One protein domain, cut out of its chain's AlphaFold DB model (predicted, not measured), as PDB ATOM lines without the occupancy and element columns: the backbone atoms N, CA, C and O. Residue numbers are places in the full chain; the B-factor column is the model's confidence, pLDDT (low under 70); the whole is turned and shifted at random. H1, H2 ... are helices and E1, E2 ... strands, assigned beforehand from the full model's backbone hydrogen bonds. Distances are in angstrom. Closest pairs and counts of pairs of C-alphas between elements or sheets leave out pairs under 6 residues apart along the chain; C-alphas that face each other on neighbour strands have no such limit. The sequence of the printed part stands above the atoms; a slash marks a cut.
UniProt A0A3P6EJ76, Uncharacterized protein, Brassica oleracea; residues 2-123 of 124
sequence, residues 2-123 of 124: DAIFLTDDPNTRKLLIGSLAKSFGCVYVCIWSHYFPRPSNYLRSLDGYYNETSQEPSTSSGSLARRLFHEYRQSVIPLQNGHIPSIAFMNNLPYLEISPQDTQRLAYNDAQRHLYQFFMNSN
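Overview. This is residues 2 to 123 of the 124 residues of an uncharacterized protein of Brassica oleracea (UniProt A0A3P6EJ76). A small three-stranded antiparallel sheet has a helix on each face: H2 crosses one face, and H3, with its residues 65 to 74, runs along the strands on the opposite face. H5 packs on H3 and H4 on H5, a helical hairpin off the sheet, and a long loop of residues 79 to 99 joins E3 to H4. The printed part has 122 residues, with five named helices and three named strands in the order H1 H2 E1 E2 H3 E3 H4 H5, the sheet order E1 - E2 - E3 and a mixed class of helices and strands. It is compact, with a radius of gyration of the C-alphas of 14.4 A and spans of 42 by 34 by 25 A.

Along the chain. H1 is residues 3 to 6, 5.0 A long, with C-alpha 3 at (313.795, 145.913, 244.037). H2 is residues 10 to 23, 19.9 A. E1 is residues 28 to 34, 20.2 A, and E2 is residues 42 to 50, 22.7 A. H3, residues 60 to 74 and 21.4 A long, begins with C-alpha 60 at (281.379, 131.805, 243.880). E3 is residues 76 to 78, 6.7 A. H4 is residues 100 to 106, 9.9 A. H5 is residues 110 to 121, 16.1 A, with C-alpha 121 at (285.496, 137.152, 229.863).

Arrangement. E1 and E2 form a hairpin, antiparallel at 155 degrees, with N 29 and O 49 2.8 A apart, within hydrogen-bond range. E2 bends by 60 degrees at residue 47. E2 and E3 are antiparallel at 127 degrees, with N 43 and O 77 at 2.8 A. H2 is on the sheet, over E1 and E2 at a height of 8.4 A, and runs across the strands, at 71 degrees to E2 on the local plane; its closest C-alphas to E2 are Gly 18 and Tyr 49, 6.1 A. H3, on the opposite face, lies over E1 and E2 at a height of 11.1 A and runs along the strands; C-alphas 45 and 73 are the closest to E2, 5.3 A. H1 only grazes the sheet with residues 4 to 5 and touches residues 13 to 17 of H2, the closest C-alphas being Ile 4 and Arg 13, 5.4 A. H5 touches H3 at a steep tilt of 44 degrees, opposite ways, closest at the C-alphas of Tyr 72 and Gln 112, 5.5 A. H4 and H5 form a helical hairpin, at a shallow tilt of 10 degrees, closest at the C-alphas of Gln 104 and Arg 113, 6.1 A. H4 and H3 are apart. Every O i to N i+4 pair is within hydrogen-bond range in H2, H3 and H5; H4 has 1 of 3, beside 1 of 4 O i to N i+3 pairs, and H1 is too short for an O i to N i+4 pair.

Size, cuts and confidence. The two C-alphas farthest apart are those of Pro 39 and Ser 58, 43.5 A. The printed part has no cut. The link from E3 to H4, 21 residues, is long; in it residues 89 to 90 pair with 93 to 94, antiparallel. The mean pLDDT of the printed part is 70.9, and 50 residues are under 70, among them residues 52 to 63 and 80 to 106.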
ATOM      1  N   ASP A   2     313.632 145.996 239.738       67.19
ATOM      2  CA  ASP A   2     314.601 145.074 240.358       67.19
ATOM      3  C   ASP A   2     314.472 144.924 241.879       67.19
ATOM      4  O   ASP A   2     314.694 143.841 242.408       67.19
ATOM      5  N   ALA A   3     314.016 145.963 242.589       73.44
ATOM      6  CA  ALA A   3     313.795 145.913 244.037       73.44
ATOM      7  C   ALA A   3     312.872 144.758 244.488       73.44
ATOM      8  O   ALA A   3     313.063 144.228 245.575       73.44
ATOM      9  N   ILE A   4     311.914 144.330 243.649       78.19
ATOM     10  CA  ILE A   4     311.014 143.194 243.935       78.19
ATOM     11  C   ILE A   4     311.784 141.866 243.952       78.19
ATOM     12  O   ILE A   4     311.475 140.983 244.749       78.19
ATOM     13  N   PHE A   5     312.782 141.729 243.077       74.69
ATOM     14  CA  PHE A   5     313.601 140.524 242.954       74.69
ATOM     15  C   PHE A   5     314.781 140.509 243.933       74.69
ATOM     16  O   PHE A   5     315.247 139.433 244.287       74.69
ATOM     17  N   LEU A   6     315.251 141.687 244.358       79.00
ATOM     18  CA  LEU A   6     316.406 141.854 245.247       79.00
ATOM     19  C   LEU A   6     316.048 141.863 246.739       79.00
ATOM     20  O   LEU A   6     316.940 141.734 247.570       79.00
ATOM     21  N   THR A   7     314.773 142.047 247.100       80.62
ATOM     22  CA  THR A   7     314.358 142.014 248.508       80.62
ATOM     23  C   THR A   7     314.224 140.577 249.013       80.62
ATOM     24  O   THR A   7     313.451 139.779 248.474       80.62
ATOM     25  N   ASP A   8     314.922 140.266 250.103       79.19
ATOM     26  CA  ASP A   8     314.780 138.988 250.803       79.19
ATOM     27  C   ASP A   8     313.564 138.970 251.741       79.19
ATOM     28  O   ASP A   8     313.011 137.903 252.007       79.19
ATOM     29  N   ASP A   9     313.089 140.141 252.193       85.75
ATOM     30  CA  ASP A   9     311.909 140.251 253.053       85.75
ATOM     31  C   ASP A   9     310.604 140.032 252.254       85.75
ATOM     32  O   ASP A   9     310.264 140.848 251.382       85.75
ATOM     33  N   PRO A  10     309.827 138.972 252.553       81.31
ATOM     34  CA  PRO A  10     308.579 138.682 251.852       81.31
ATOM     35  C   PRO A  10     307.500 139.751 252.053       81.31
ATOM     36  O   PRO A  10     306.649 139.929 251.181       81.31
ATOM     37  N   ASN A  11     307.501 140.466 253.183       85.19
ATOM     38  CA  ASN A  11     306.490 141.491 253.454       85.19
ATOM     39  C   ASN A  11     306.724 142.733 252.591       85.19
ATOM     40  O   ASN A  11     305.807 143.200 251.913       85.19
ATOM     41  N   THR A  12     307.968 143.205 252.533       87.25
ATOM     42  CA  THR A  12     308.404 144.286 251.643       87.25
ATOM     43  C   THR A  12     308.140 143.920 250.186       87.25
ATOM     44  O   THR A  12     307.585 144.728 249.442       87.25
ATOM     45  N   ARG A  13     308.427 142.674 249.780       87.69
ATOM     46  CA  ARG A  13     308.109 142.187 248.431       87.69
ATOM     47  C   ARG A  13     306.622 142.299 248.108       87.69
ATOM     48  O   ARG A  13     306.270 142.865 247.075       87.69
ATOM     49  N   LYS A  14     305.743 141.825 248.993       85.75
ATOM     50  CA  LYS A  14     304.286 141.930 248.808       85.75
ATOM     51  C   LYS A  14     303.811 143.375 248.688       85.75
ATOM     52  O   LYS A  14     302.969 143.653 247.837       85.75
ATOM     53  N   LEU A  15     304.352 144.288 249.497       88.00
ATOM     54  CA  LEU A  15     304.027 145.714 249.410       88.00
ATOM     55  C   LEU A  15     304.436 146.299 248.054       88.00
ATOM     56  O   LEU A  15     303.635 146.977 247.415       88.00
ATOM     57  N   LEU A  16     305.646 145.990 247.582       87.56
ATOM     58  CA  LEU A  16     306.139 146.452 246.285       87.56
ATOM     59  C   LEU A  16     305.301 145.903 245.125       87.56
ATOM     60  O   LEU A  16     304.932 146.662 244.230       87.56
ATOM     61  N   ILE A  17     304.956 144.612 245.150       85.88
ATOM     62  CA  ILE A  17     304.099 143.989 244.129       85.88
ATOM     63  C   ILE A  17     302.686 144.588 244.172       85.88
ATOM     64  O   ILE A  17     302.110 144.859 243.123       85.88
ATOM     65  N   GLY A  18     302.131 144.837 245.359       86.12
ATOM     66  CA  GLY A  18     300.821 145.474 245.506       86.12
ATOM     67  C   GLY A  18     300.798 146.901 244.951       86.12
ATOM     68  O   GLY A  18     299.872 147.271 244.232       86.12
ATOM     69  N   SER A  19     301.836 147.694 245.230       85.88
ATOM     70  CA  SER A  19     302.005 149.033 244.652       85.88
ATOM     71  C   SER A  19     302.146 148.986 243.130       85.88
ATOM     72  O   SER A  19     301.514 149.785 242.443       85.88
ATOM     73  N   LEU A  20     302.905 148.017 242.604       83.50
ATOM     74  CA  LEU A  20     303.050 147.774 241.167       83.50
ATOM     75  C   LEU A  20     301.696 147.449 240.519       83.50
ATOM     76  O   LEU A  20     301.307 148.075 239.537       83.50
ATOM     77  N   ALA A  21     300.951 146.503 241.092       82.12
ATOM     78  CA  ALA A  21     299.645 146.110 240.579       82.12
ATOM     79  C   ALA A  21     298.694 147.312 240.501       82.12
ATOM     80  O   ALA A  21     298.083 147.549 239.464       82.12
ATOM     81  N   LYS A  22     298.643 148.128 241.562       82.19
ATOM     82  CA  LYS A  22     297.826 149.348 241.597       82.19
ATOM     83  C   LYS A  22     298.248 150.371 240.546       82.19
ATOM     84  O   LYS A  22     297.378 150.924 239.885       82.19
ATOM     85  N   SER A  23     299.551 150.609 240.361       79.88
ATOM     86  CA  SER A  23     300.029 151.591 239.376       79.88
ATOM     87  C   SER A  23     299.686 151.211 237.936       79.88
ATOM     88  O   SER A  23     299.469 152.095 237.116       79.88
ATOM     89  N   PHE A  24     299.619 149.912 237.638       74.88
ATOM     90  CA  PHE A  24     299.263 149.403 236.311       74.88
ATOM     91  C   PHE A  24     297.775 149.048 236.170       74.88
ATOM     92  O   PHE A  24     297.367 148.560 235.121       74.88
ATOM     93  N   GLY A  25     296.959 149.251 237.213       73.81
ATOM     94  CA  GLY A  25     295.559 148.818 237.216       73.81
ATOM     95  C   GLY A  25     295.388 147.298 237.080       73.81
ATOM     96  O   GLY A  25     294.345 146.831 236.630       73.81
ATOM     97  N   CYS A  26     296.405 146.510 237.436       74.00
ATOM     98  CA  CYS A  26     296.375 145.060 237.299       74.00
ATOM     99  C   CYS A  26     295.529 144.415 238.399       74.00
ATOM    100  O   CYS A  26     295.707 144.679 239.590       74.00
ATOM    101  N   VAL A  27     294.677 143.473 237.998       76.19
ATOM    102  CA  VAL A  27     293.883 142.650 238.922       76.19
ATOM    103  C   VAL A  27     294.754 141.605 239.633       76.19
ATOM    104  O   VAL A  27     294.495 141.243 240.778       76.19
ATOM    105  N   TYR A  28     295.829 141.147 238.989       80.25
ATOM    106  CA  TYR A  28     296.824 140.269 239.596       80.25
ATOM    107  C   TYR A  28     298.223 140.528 239.036       80.25
ATOM    108  O   TYR A  28     298.385 141.075 237.949       80.25
ATOM    109  N   VAL A  29     299.238 140.088 239.776       83.56
ATOM    110  CA  VAL A  29     300.642 140.057 239.362       83.56
ATOM    111  C   VAL A  29     301.255 138.738 239.825       83.56
ATOM    112  O   VAL A  29     301.127 138.369 240.990       83.56
ATOM    113  N   CYS A  30     301.960 138.039 238.936       83.81
ATOM    114  CA  CYS A  30     302.784 136.879 239.284       83.81
ATOM    115  C   CYS A  30     304.251 137.194 239.007       83.81
ATOM    116  O   CYS A  30     304.598 137.602 237.900       83.81
ATOM    117  N   ILE A  31     305.110 136.952 239.993       83.75
ATOM    118  CA  ILE A  31     306.558 137.062 239.846       83.75
ATOM    119  C   ILE A  31     307.133 135.660 239.690       83.75
ATOM    120  O   ILE A  31     306.900 134.779 240.523       83.75
ATOM    121  N   TRP A  32     307.899 135.463 238.623       82.00
ATOM    122  CA  TRP A  32     308.507 134.190 238.263       82.00
ATOM    123  C   TRP A  32     310.026 134.275 238.388       82.00
ATOM    124  O   TRP A  32     310.634 135.279 238.025       82.00
ATOM    125  N   SER A  33     310.642 133.208 238.886       79.69
ATOM    126  CA  SER A  33     312.097 133.065 238.963       79.69
ATOM    127  C   SER A  33     312.532 131.737 238.358       79.69
ATOM    128  O   SER A  33     311.783 130.759 238.416       79.69
ATOM    129  N   HIS A  34     313.751 131.680 237.821       79.25
ATOM    130  CA  HIS A  34     314.334 130.421 237.360       79.25
ATOM    131  C   HIS A  34     314.389 129.397 238.493       79.25
ATOM    132  O   HIS A  34     314.859 129.693 239.593       79.25
ATOM    133  N   TYR A  35     313.942 128.181 238.197       74.94
ATOM    134  CA  TYR A  35     314.072 127.050 239.101       74.94
ATOM    135  C   TYR A  35     315.561 126.719 239.315       74.94
ATOM    136  O   TYR A  35     316.361 126.794 238.384       74.94
ATOM    137  N   PHE A  36     315.960 126.383 240.539       68.50
ATOM    138  CA  PHE A  36     317.343 126.017 240.874       68.50
ATOM    139  C   PHE A  36     317.487 124.483 240.922       68.50
ATOM    140  O   PHE A  36     316.536 123.831 241.360       68.50
ATOM    141  N   PRO A  37     318.632 123.877 240.534       62.91
ATOM    142  CA  PRO A  37     319.892 124.481 240.079       62.91
ATOM    143  C   PRO A  37     319.866 124.993 238.634       62.91
ATOM    144  O   PRO A  37     319.141 124.486 237.782       62.91
ATOM    145  N   ARG A  38     320.675 126.028 238.364       64.31
ATOM    146  CA  ARG A  38     320.877 126.569 237.011       64.31
ATOM    147  C   ARG A  38     321.855 125.685 236.215       64.31
ATOM    148  O   ARG A  38     322.788 125.164 236.821       64.31
ATOM    149  N   PRO A  39     321.711 125.587 234.880       59.38
ATOM    150  CA  PRO A  39     320.693 126.224 234.044       59.38
ATOM    151  C   PRO A  39     319.379 125.432 234.059       59.38
ATOM    152  O   PRO A  39     319.337 124.272 233.662       59.38
ATOM    153  N   SER A  40     318.296 126.076 234.493       65.25
ATOM    154  CA  SER A  40     316.958 125.497 234.417       65.25
ATOM    155  C   SER A  40     316.134 126.247 233.387       65.25
ATOM    156  O   SER A  40     315.973 127.470 233.467       65.25
ATOM    157  N   ASN A  41     315.572 125.487 232.454       77.62
ATOM    158  CA  ASN A  41     314.608 125.964 231.469       77.62
ATOM    159  C   ASN A  41     313.196 126.063 232.059       77.62
ATOM    160  O   ASN A  41     312.231 126.042 231.308       77.62
ATOM    161  N   TYR A  42     313.061 126.133 233.383       78.06
ATOM    162  CA  TYR A  42     311.780 126.188 234.069       78.06
ATOM    163  C   TYR A  42     311.706 127.402 234.990       78.06
ATOM    164  O   TYR A  42     312.674 127.764 235.664       78.06
ATOM    165  N   LEU A  43     310.526 128.002 235.043       80.50
ATOM    166  CA  LEU A  43     310.148 129.059 235.961       80.50
ATOM    167  C   LEU A  43     309.289 128.489 237.086       80.50
ATOM    168  O   LEU A  43     308.441 127.624 236.870       80.50
ATOM    169  N   ARG A  44     309.475 129.032 238.284       84.38
ATOM    170  CA  ARG A  44     308.613 128.800 239.445       84.38
ATOM    171  C   ARG A  44     308.181 130.133 240.032       84.38
ATOM    172  O   ARG A  44     308.939 131.104 239.965       84.38
ATOM    173  N   SER A  45     306.972 130.182 240.589       84.56
ATOM    174  CA  SER A  45     306.481 131.392 241.247       84.56
ATOM    175  C   SER A  45     307.381 131.724 242.433       84.56
ATOM    176  O   SER A  45     307.580 130.901 243.326       84.56
ATOM    177  N   LEU A  46     307.922 132.938 242.410       83.50
ATOM    178  CA  LEU A  46     308.639 133.544 243.524       83.50
ATOM    179  C   LEU A  46     307.640 134.191 244.484       83.50
ATOM    180  O   LEU A  46     307.679 133.965 245.689       83.50
ATOM    181  N   ASP A  47     306.723 134.985 243.936       85.94
ATOM    182  CA  ASP A  47     305.677 135.654 244.698       85.94
ATOM    183  C   ASP A  47     304.517 136.068 243.780       85.94
ATOM    184  O   ASP A  47     304.570 135.876 242.562       85.94
ATOM    185  N   GLY A  48     303.455 136.629 244.349       85.38
ATOM    186  CA  GLY A  48     302.354 137.170 243.566       85.38
ATOM    187  C   GLY A  48     301.346 137.958 244.391       85.38
ATOM    188  O   GLY A  48     301.232 137.787 245.604       85.38
ATOM    189  N   TYR A  49     300.593 138.802 243.700       85.62
ATOM    190  CA  TYR A  49     299.524 139.630 244.235       85.62
ATOM    191  C   TYR A  49     298.233 139.367 243.463       85.62
ATOM    192  O   TYR A  49     298.260 139.246 242.243       85.62
ATOM    193  N   TYR A  50     297.111 139.303 244.170       83.19
ATOM    194  CA  TYR A  50     295.776 139.250 243.584       83.19
ATOM    195  C   TYR A  50     294.892 140.244 244.329       83.19
ATOM    196  O   TYR A  50     294.843 140.225 245.560       83.19
ATOM    197  N   ASN A  51     294.233 141.134 243.592       80.50
ATOM    198  CA  ASN A  51     293.300 142.095 244.151       80.50
ATOM    199  C   ASN A  51     291.921 141.443 244.311       80.50
ATOM    200  O   ASN A  51     291.137 141.361 243.368       80.50
ATOM    201  N   GLU A  52     291.616 140.994 245.527       67.75
ATOM    202  CA  GLU A  52     290.306 140.414 245.843       67.75
ATOM    203  C   GLU A  52     289.176 141.453 245.778       67.75
ATOM    204  O   GLU A  52     288.034 141.086 245.550       67.75
ATOM    205  N   THR A  53     289.477 142.748 245.926       60.66
ATOM    206  CA  THR A  53     288.464 143.813 246.008       60.66
ATOM    207  C   THR A  53     287.868 144.192 244.650       60.66
ATOM    208  O   THR A  53     286.802 144.792 244.599       60.66
ATOM    209  N   SER A  54     288.528 143.842 243.540       54.44
ATOM    210  CA  SER A  54     287.999 144.062 242.182       54.44
ATOM    211  C   SER A  54     286.905 143.071 241.771       54.44
ATOM    212  O   SER A  54     286.330 143.228 240.699       54.44
ATOM    213  N   GLN A  55     286.605 142.063 242.594       53.25
ATOM    214  CA  GLN A  55     285.471 141.168 242.383       53.25
ATOM    215  C   GLN A  55     284.585 141.187 243.625       53.25
ATOM    216  O   GLN A  55     285.067 140.953 244.729       53.25
ATOM    217  N   GLU A  56     283.309 141.515 243.418       47.59
ATOM    218  CA  GLU A  56     282.251 141.619 244.429       47.59
ATOM    219  C   GLU A  56     282.420 140.634 245.604       47.59
ATOM    220  O   GLU A  56     282.655 139.433 245.384       47.59
ATOM    221  N   PRO A  57     282.279 141.118 246.853       46.94
ATOM    222  CA  PRO A  57     282.452 140.291 248.028       46.94
ATOM    223  C   PRO A  57     281.414 139.163 247.991       46.94
ATOM    224  O   PRO A  57     280.222 139.391 247.822       46.94
ATOM    225  N   SER A  58     281.882 137.924 248.156       51.69
ATOM    226  CA  SER A  58     281.039 136.744 248.417       51.69
ATOM    227  C   SER A  58     280.365 136.044 247.223       51.69
ATOM    228  O   SER A  58     279.486 135.211 247.444       51.69
ATOM    229  N   THR A  59     280.804 136.253 245.977       53.22
ATOM    230  CA  THR A  59     280.351 135.412 244.845       53.22
ATOM    231  C   THR A  59     281.217 134.152 244.670       53.22
ATOM    232  O   THR A  59     282.422 134.161 244.932       53.22
ATOM    233  N   SER A  60     280.631 133.041 244.198       58.44
ATOM    234  CA  SER A  60     281.379 131.805 243.880       58.44
ATOM    235  C   SER A  60     282.473 132.023 242.820       58.44
ATOM    236  O   SER A  60     283.460 131.291 242.787       58.44
ATOM    237  N   SER A  61     282.338 133.062 241.992       56.84
ATOM    238  CA  SER A  61     283.314 133.461 240.975       56.84
ATOM    239  C   SER A  61     284.597 134.045 241.573       56.84
ATOM    240  O   SER A  61     285.687 133.695 241.122       56.84
ATOM    241  N   GLY A  62     284.501 134.865 242.628       61.06
ATOM    242  CA  GLY A  62     285.679 135.419 243.311       61.06
ATOM    243  C   GLY A  62     286.518 134.344 244.013       61.06
ATOM    244  O   GLY A  62     287.752 134.404 244.016       61.06
ATOM    245  N   SER A  63     285.864 133.305 244.548       69.81
ATOM    246  CA  SER A  63     286.562 132.149 245.127       69.81
ATOM    247  C   SER A  63     287.224 131.275 244.055       69.81
ATOM    248  O   SER A  63     288.335 130.785 244.275       69.81
ATOM    249  N   LEU A  64     286.607 131.142 242.875       78.94
ATOM    250  CA  LEU A  64     287.189 130.436 241.733       78.94
ATOM    251  C   LEU A  64     288.436 131.148 241.192       78.94
ATOM    252  O   LEU A  64     289.469 130.506 241.024       78.94
ATOM    253  N   ALA A  65     288.380 132.466 240.987       74.81
ATOM    254  CA  ALA A  65     289.511 133.267 240.512       74.81
ATOM    255  C   ALA A  65     290.740 133.135 241.419       74.81
ATOM    256  O   ALA A  65     291.857 132.882 240.965       74.81
ATOM    257  N   ARG A  66     290.509 133.230 242.734       81.62
ATOM    258  CA  ARG A  66     291.541 133.048 243.755       81.62
ATOM    259  C   ARG A  66     292.140 131.645 243.712       81.62
ATOM    260  O   ARG A  66     293.355 131.496 243.839       81.62
ATOM    261  N   ARG A  67     291.302 130.619 243.529       83.94
ATOM    262  CA  ARG A  67     291.746 129.225 243.419       83.94
ATOM    263  C   ARG A  67     292.616 129.019 242.184       83.94
ATOM    264  O   ARG A  67     293.726 128.513 242.316       83.94
ATOM    265  N   LEU A  68     292.159 129.492 241.027       81.19
ATOM    266  CA  LEU A  68     292.905 129.433 239.770       81.19
ATOM    267  C   LEU A  68     294.237 130.181 239.873       81.19
ATOM    268  O   LEU A  68     295.256 129.682 239.413       81.19
ATOM    269  N   PHE A  69     294.261 131.345 240.526       83.38
ATOM    270  CA  PHE A  69     295.492 132.105 240.747       83.38
ATOM    271  C   PHE A  69     296.481 131.348 241.633       83.38
ATOM    272  O   PHE A  69     297.682 131.310 241.353       83.38
ATOM    273  N   HIS A  70     295.981 130.718 242.693       84.62
ATOM    274  CA  HIS A  70     296.802 129.907 243.577       84.62
ATOM    275  C   HIS A  70     297.385 128.685 242.849       84.62
ATOM    276  O   HIS A  70     298.590 128.450 242.927       84.62
ATOM    277  N   GLU A  71     296.565 127.951 242.096       85.69
ATOM    278  CA  GLU A  71     297.008 126.810 241.281       85.69
ATOM    279  C   GLU A  71     298.006 127.238 240.198       85.69
ATOM    280  O   GLU A  71     299.057 126.615 240.020       85.69
ATOM    281  N   TYR A  72     297.741 128.363 239.532       82.88
ATOM    282  CA  TYR A  72     298.654 128.939 238.554       82.88
ATOM    283  C   TYR A  72     300.025 129.221 239.176       82.88
ATOM    284  O   TYR A  72     301.040 128.792 238.638       82.88
ATOM    285  N   ARG A  73     300.087 129.841 240.359       87.00
ATOM    286  CA  ARG A  73     301.358 130.091 241.062       87.00
ATOM    287  C   ARG A  73     302.096 128.823 241.485       87.00
ATOM    288  O   ARG A  73     303.321 128.834 241.574       87.00
ATOM    289  N   GLN A  74     301.387 127.732 241.756       85.69
ATOM    290  CA  GLN A  74     302.012 126.453 242.101       85.69
ATOM    291  C   GLN A  74     302.613 125.727 240.889       85.69
ATOM    292  O   GLN A  74     303.325 124.736 241.056       85.69
ATOM    293  N   SER A  75     302.368 126.231 239.682       83.00
ATOM    294  CA  SER A  75     302.848 125.629 238.445       83.00
ATOM    295  C   SER A  75     304.357 125.808 238.249       83.00
ATOM    296  O   SER A  75     304.964 126.783 238.698       83.00
ATOM    297  N   VAL A  76     304.956 124.866 237.521       82.06
ATOM    298  CA  VAL A  76     306.323 124.963 237.001       82.06
ATOM    299  C   VAL A  76     306.215 125.138 235.492       82.06
ATOM    300  O   VAL A  76     305.703 124.256 234.811       82.06
ATOM    301  N   ILE A  77     306.642 126.291 234.983       77.44
ATOM    302  CA  ILE A  77     306.419 126.677 233.585       77.44
ATOM    303  C   ILE A  77     307.721 126.487 232.801       77.44
ATOM    304  O   ILE A  77     308.717 127.122 233.152       77.44
ATOM    305  N   PRO A  78     307.767 125.654 231.750       74.38
ATOM    306  CA  PRO A  78     308.922 125.592 230.866       74.38
ATOM    307  C   PRO A  78     309.054 126.888 230.051       74.38
ATOM    308  O   PRO A  78     308.084 127.400 229.506       74.38
ATOM    309  N   LEU A  79     310.279 127.396 229.931       70.00
ATOM    310  CA  LEU A  79     310.653 128.529 229.076       70.00
ATOM    311  C   LEU A  79     310.674 128.162 227.586       70.00
ATOM    312  O   LEU A  79     310.669 129.043 226.728       70.00
ATOM    313  N   GLN A  80     310.721 126.866 227.265       64.12
ATOM    314  CA  GLN A  80     310.632 126.390 225.888       64.12
ATOM    315  C   GLN A  80     309.241 126.697 225.308       64.12
ATOM    316  O   GLN A  80     308.235 126.586 225.999       64.12
ATOM    317  N   ASN A  81     309.202 127.069 224.027       58.97
ATOM    318  CA  ASN A  81     307.996 127.326 223.222       58.97
ATOM    319  C   ASN A  81     307.221 128.628 223.508       58.97
ATOM    320  O   ASN A  81     306.102 128.781 223.029       58.97
ATOM    321  N   GLY A  82     307.803 129.598 224.223       58.28
ATOM    322  CA  GLY A  82     307.220 130.946 224.312       58.28
ATOM    323  C   GLY A  82     305.939 131.035 225.147       58.28
ATOM    324  O   GLY A  82     305.178 131.984 224.975       58.28
ATOM    325  N   HIS A  83     305.706 130.084 226.058       62.69
ATOM    326  CA  HIS A  83     304.600 130.104 227.022       62.69
ATOM    327  C   HIS A  83     304.812 131.246 228.025       62.69
ATOM    328  O   HIS A  83     305.357 131.069 229.115       62.69
ATOM    329  N   ILE A  84     304.452 132.459 227.614       56.84
ATOM    330  CA  ILE A  84     304.705 133.675 228.377       56.84
ATOM    331  C   ILE A  84     303.560 133.892 229.387       56.84
ATOM    332  O   ILE A  84     302.380 133.867 229.019       56.84
ATOM    333  N   PRO A  85     303.873 134.110 230.678       55.69
ATOM    334  CA  PRO A  85     302.940 134.698 231.634       55.69
ATOM    335  C   PRO A  85     302.410 136.027 231.084       55.69
ATOM    336  O   PRO A  85     303.212 136.852 230.670       55.69
ATOM    337  N   SER A  86     301.091 136.219 231.090       54.25
ATOM    338  CA  SER A  86     300.279 137.267 230.433       54.25
ATOM    339  C   SER A  86     300.852 138.684 230.281       54.25
ATOM    340  O   SER A  86     300.422 139.393 229.381       54.25
ATOM    341  N   ILE A  87     301.791 139.100 231.134       54.84
ATOM    342  CA  ILE A  87     302.672 140.252 230.921       54.84
ATOM    343  C   ILE A  87     304.059 139.837 231.416       54.84
ATOM    344  O   ILE A  87     304.288 139.698 232.619       54.84
ATOM    345  N   ALA A  88     304.991 139.629 230.492       53.72
ATOM    346  CA  ALA A  88     306.403 139.526 230.827       53.72
ATOM    347  C   ALA A  88     307.041 140.906 230.692       53.72
ATOM    348  O   ALA A  88     306.681 141.679 229.809       53.72
ATOM    349  N   PHE A  89     307.999 141.214 231.557       50.78
ATOM    350  CA  PHE A  89     308.913 142.326 231.347       50.78
ATOM    351  C   PHE A  89     310.273 141.730 231.014       50.78
ATOM    352  O   PHE A  89     310.812 140.943 231.790       50.78
ATOM    353  N   MET A  90     310.819 142.092 229.858       42.56
ATOM    354  CA  MET A  90     312.194 141.774 229.489       42.56
ATOM    355  C   MET A  90     312.949 143.096 229.438       42.56
ATOM    356  O   MET A  90     312.529 144.020 228.745       42.56
ATOM    357  N   ASN A  91     314.035 143.214 230.202       49.16
ATOM    358  CA  ASN A  91     314.858 144.428 230.248       49.16
ATOM    359  C   ASN A  91     314.064 145.709 230.594       49.16
ATOM    360  O   ASN A  91     314.274 146.751 229.981       49.16
ATOM    361  N   ASN A  92     313.149 145.635 231.571       50.03
ATOM    362  CA  ASN A  92     312.310 146.757 232.033       50.03
ATOM    363  C   ASN A  92     311.319 147.332 231.002       50.03
ATOM    364  O   ASN A  92     310.723 148.378 231.257       50.03
ATOM    365  N   LEU A  93     311.086 146.647 229.881       46.31
ATOM    366  CA  LEU A  93     310.052 147.013 228.914       46.31
ATOM    367  C   LEU A  93     308.866 146.040 229.018       46.31
ATOM    368  O   LEU A  93     309.106 144.836 229.167       46.31
ATOM    369  N   PRO A  94     307.606 146.522 228.955       54.97
ATOM    370  CA  PRO A  94     306.445 145.648 228.803       54.97
ATOM    371  C   PRO A  94     306.645 144.820 227.534       54.97
ATOM    372  O   PRO A  94     306.766 145.380 226.447       54.97
ATOM    373  N   TYR A  95     306.775 143.503 227.670       52.47
ATOM    374  CA  TYR A  95     307.275 142.660 226.587       52.47
ATOM    375  C   TYR A  95     306.170 141.986 225.768       52.47
ATOM    376  O   TYR A  95     306.466 141.481 224.690       52.47
ATOM    377  N   LEU A  96     304.903 141.974 226.199       53.31
ATOM    378  CA  LEU A  96     303.844 141.411 225.354       53.31
ATOM    379  C   LEU A  96     302.438 141.775 225.838       53.31
ATOM    380  O   LEU A  96     302.125 141.580 227.010       53.31
ATOM    381  N   GLU A  97     301.589 142.223 224.917       52.69
ATOM    382  CA  GLU A  97     300.135 142.255 225.072       52.69
ATOM    383  C   GLU A  97     299.590 141.041 224.302       52.69
ATOM    384  O   GLU A  97     299.666 140.983 223.075       52.69
ATOM    385  N   ILE A  98     299.177 139.991 225.020       56.12
ATOM    386  CA  ILE A  98     298.810 138.709 224.400       56.12
ATOM    387  C   ILE A  98     297.358 138.772 223.921       56.12
ATOM    388  O   ILE A  98     296.442 138.971 224.722       56.12
ATOM    389  N   SER A  99     297.134 138.565 222.620       57.19
ATOM    390  CA  SER A  99     295.780 138.491 222.066       57.19
ATOM    391  C   SER A  99     295.015 137.294 222.663       57.19
ATOM    392  O   SER A  99     295.613 136.240 222.877       57.19
ATOM    393  N   PRO A 100     293.689 137.370 222.896       58.34
ATOM    394  CA  PRO A 100     292.919 136.259 223.471       58.34
ATOM    395  C   PRO A 100     293.057 134.925 222.714       58.34
ATOM    396  O   PRO A 100     292.959 133.856 223.322       58.34
ATOM    397  N   GLN A 101     293.294 134.975 221.399       61.88
ATOM    398  CA  GLN A 101     293.516 133.789 220.566       61.88
ATOM    399  C   GLN A 101     294.883 133.148 220.845       61.88
ATOM    400  O   GLN A 101     294.982 131.923 220.957       61.88
ATOM    401  N   ASP A 102     295.915 133.967 221.036       61.75
ATOM    402  CA  ASP A 102     297.254 133.506 221.402       61.75
ATOM    403  C   ASP A 102     297.292 133.041 222.860       61.75
ATOM    404  O   ASP A 102     297.914 132.032 223.176       61.75
ATOM    405  N   THR A 103     296.525 133.679 223.741       63.16
ATOM    406  CA  THR A 103     296.412 133.339 225.163       63.16
ATOM    407  C   THR A 103     296.008 131.878 225.397       63.16
ATOM    408  O   THR A 103     296.538 131.227 226.300       63.16
ATOM    409  N   GLN A 104     295.123 131.314 224.563       64.25
ATOM    410  CA  GLN A 104     294.777 129.888 224.642       64.25
ATOM    411  C   GLN A 104     295.893 128.962 224.149       64.25
ATOM    412  O   GLN A 104     296.031 127.857 224.668       64.25
ATOM    413  N   ARG A 105     296.669 129.389 223.147       66.50
ATOM    414  CA  ARG A 105     297.781 128.607 222.586       66.50
ATOM    415  C   ARG A 105     299.023 128.649 223.475       66.50
ATOM    416  O   ARG A 105     299.797 127.701 223.471       66.50
ATOM    417  N   LEU A 106     299.202 129.741 224.215       66.25
ATOM    418  CA  LEU A 106     300.373 130.011 225.049       66.25
ATOM    419  C   LEU A 106     300.199 129.537 226.501       66.25
ATOM    420  O   LEU A 106     301.171 129.514 227.258       66.25
ATOM    421  N   ALA A 107     298.989 129.133 226.904       70.12
ATOM    422  CA  ALA A 107     298.766 128.510 228.203       70.12
ATOM    423  C   ALA A 107     299.491 127.157 228.279       70.12
ATOM    424  O   ALA A 107     299.344 126.302 227.410       70.12
ATOM    425  N   TYR A 108     300.296 126.969 229.320       70.50
ATOM    426  CA  TYR A 108     301.031 125.729 229.554       70.50
ATOM    427  C   TYR A 108     300.168 124.653 230.223       70.50
ATOM    428  O   TYR A 108     300.322 123.469 229.940       70.50
ATOM    429  N   ASN A 109     299.258 125.057 231.109       73.81
ATOM    430  CA  ASN A 109     298.365 124.141 231.805       73.81
ATOM    431  C   ASN A 109     296.940 124.685 231.893       73.81
ATOM    432  O   ASN A 109     296.678 125.866 231.642       73.81
ATOM    433  N   ASP A 110     296.023 123.803 232.281       77.44
ATOM    434  CA  ASP A 110     294.605 124.128 232.364       77.44
ATOM    435  C   ASP A 110     294.329 125.233 233.387       77.44
ATOM    436  O   ASP A 110     293.500 126.097 233.125       77.44
ATOM    437  N   ALA A 111     295.050 125.291 234.512       72.62
ATOM    438  CA  ALA A 111     294.876 126.361 235.501       72.62
ATOM    439  C   ALA A 111     295.187 127.745 234.902       72.62
ATOM    440  O   ALA A 111     294.401 128.679 235.048       72.62
ATOM    441  N   GLN A 112     296.290 127.861 234.160       71.69
ATOM    442  CA  GLN A 112     296.664 129.074 233.437       71.69
ATOM    443  C   GLN A 112     295.628 129.419 232.362       71.69
ATOM    444  O   GLN A 112     295.226 130.574 232.246       71.69
ATOM    445  N   ARG A 113     295.154 128.420 231.609       75.31
ATOM    446  CA  ARG A 113     294.139 128.612 230.566       75.31
ATOM    447  C   ARG A 113     292.822 129.127 231.141       75.31
ATOM    448  O   ARG A 113     292.274 130.098 230.622       75.31
ATOM    449  N   HIS A 114     292.332 128.506 232.211       74.94
ATOM    450  CA  HIS A 114     291.097 128.906 232.880       74.94
ATOM    451  C   HIS A 114     291.229 130.284 233.527       74.94
ATOM    452  O   HIS A 114     290.304 131.085 233.436       74.94
ATOM    453  N   LEU A 115     292.385 130.595 234.122       73.00
ATOM    454  CA  LEU A 115     292.654 131.914 234.691       73.00
ATOM    455  C   LEU A 115     292.598 133.003 233.617       73.00
ATOM    456  O   LEU A 115     291.940 134.026 233.795       73.00
ATOM    457  N   TYR A 116     293.239 132.761 232.478       72.62
ATOM    458  CA  TYR A 116     293.205 133.675 231.349       72.62
ATOM    459  C   TYR A 116     291.794 133.860 230.779       72.62
ATOM    460  O   TYR A 116     291.366 134.992 230.567       72.62
ATOM    461  N   GLN A 117     291.044 132.776 230.572       71.62
ATOM    462  CA  GLN A 117     289.653 132.852 230.112       71.62
ATOM    463  C   GLN A 117     288.773 133.632 231.090       71.62
ATOM    464  O   GLN A 117     287.971 134.460 230.669       71.62
ATOM    465  N   PHE A 118     288.951 133.405 232.391       70.25
ATOM    466  CA  PHE A 118     288.198 134.094 233.427       70.25
ATOM    467  C   PHE A 118     288.416 135.614 233.381       70.25
ATOM    468  O   PHE A 118     287.442 136.365 233.351       70.25
ATOM    469  N   PHE A 119     289.665 136.087 233.299       65.19
ATOM    470  CA  PHE A 119     289.943 137.529 233.241       65.19
ATOM    471  C   PHE A 119     289.580 138.182 231.901       65.19
ATOM    472  O   PHE A 119     289.179 139.345 231.898       65.19
ATOM    473  N   MET A 120     289.661 137.461 230.779       64.94
ATOM    474  CA  MET A 120     289.229 137.995 229.479       64.94
ATOM    475  C   MET A 120     287.705 138.125 229.389       64.94
ATOM    476  O   MET A 120     287.207 139.144 228.924       64.94
ATOM    477  N   ASN A 121     286.961 137.134 229.885       59.31
ATOM    478  CA  ASN A 121     285.496 137.152 229.863       59.31
ATOM    479  C   ASN A 121     284.888 138.115 230.896       59.31
ATOM    480  O   ASN A 121     283.721 138.465 230.778       59.31
ATOM    481  N   SER A 122     285.655 138.539 231.907       52.88
ATOM    482  CA  SER A 122     285.195 139.491 232.931       52.88
ATOM    483  C   SER A 122     285.306 140.966 232.503       52.88
ATOM    484  O   SER A 122     284.929 141.836 233.278       52.88
ATOM    485  N   ASN A 123     285.858 141.255 231.316       46.28
ATOM    486  CA  ASN A 123     286.046 142.612 230.774       46.28
ATOM    487  C   ASN A 123     285.155 142.910 229.540       46.28
ATOM    488  O   ASN A 123     285.425 143.869 228.815       46.28
TER     489      ASN A 123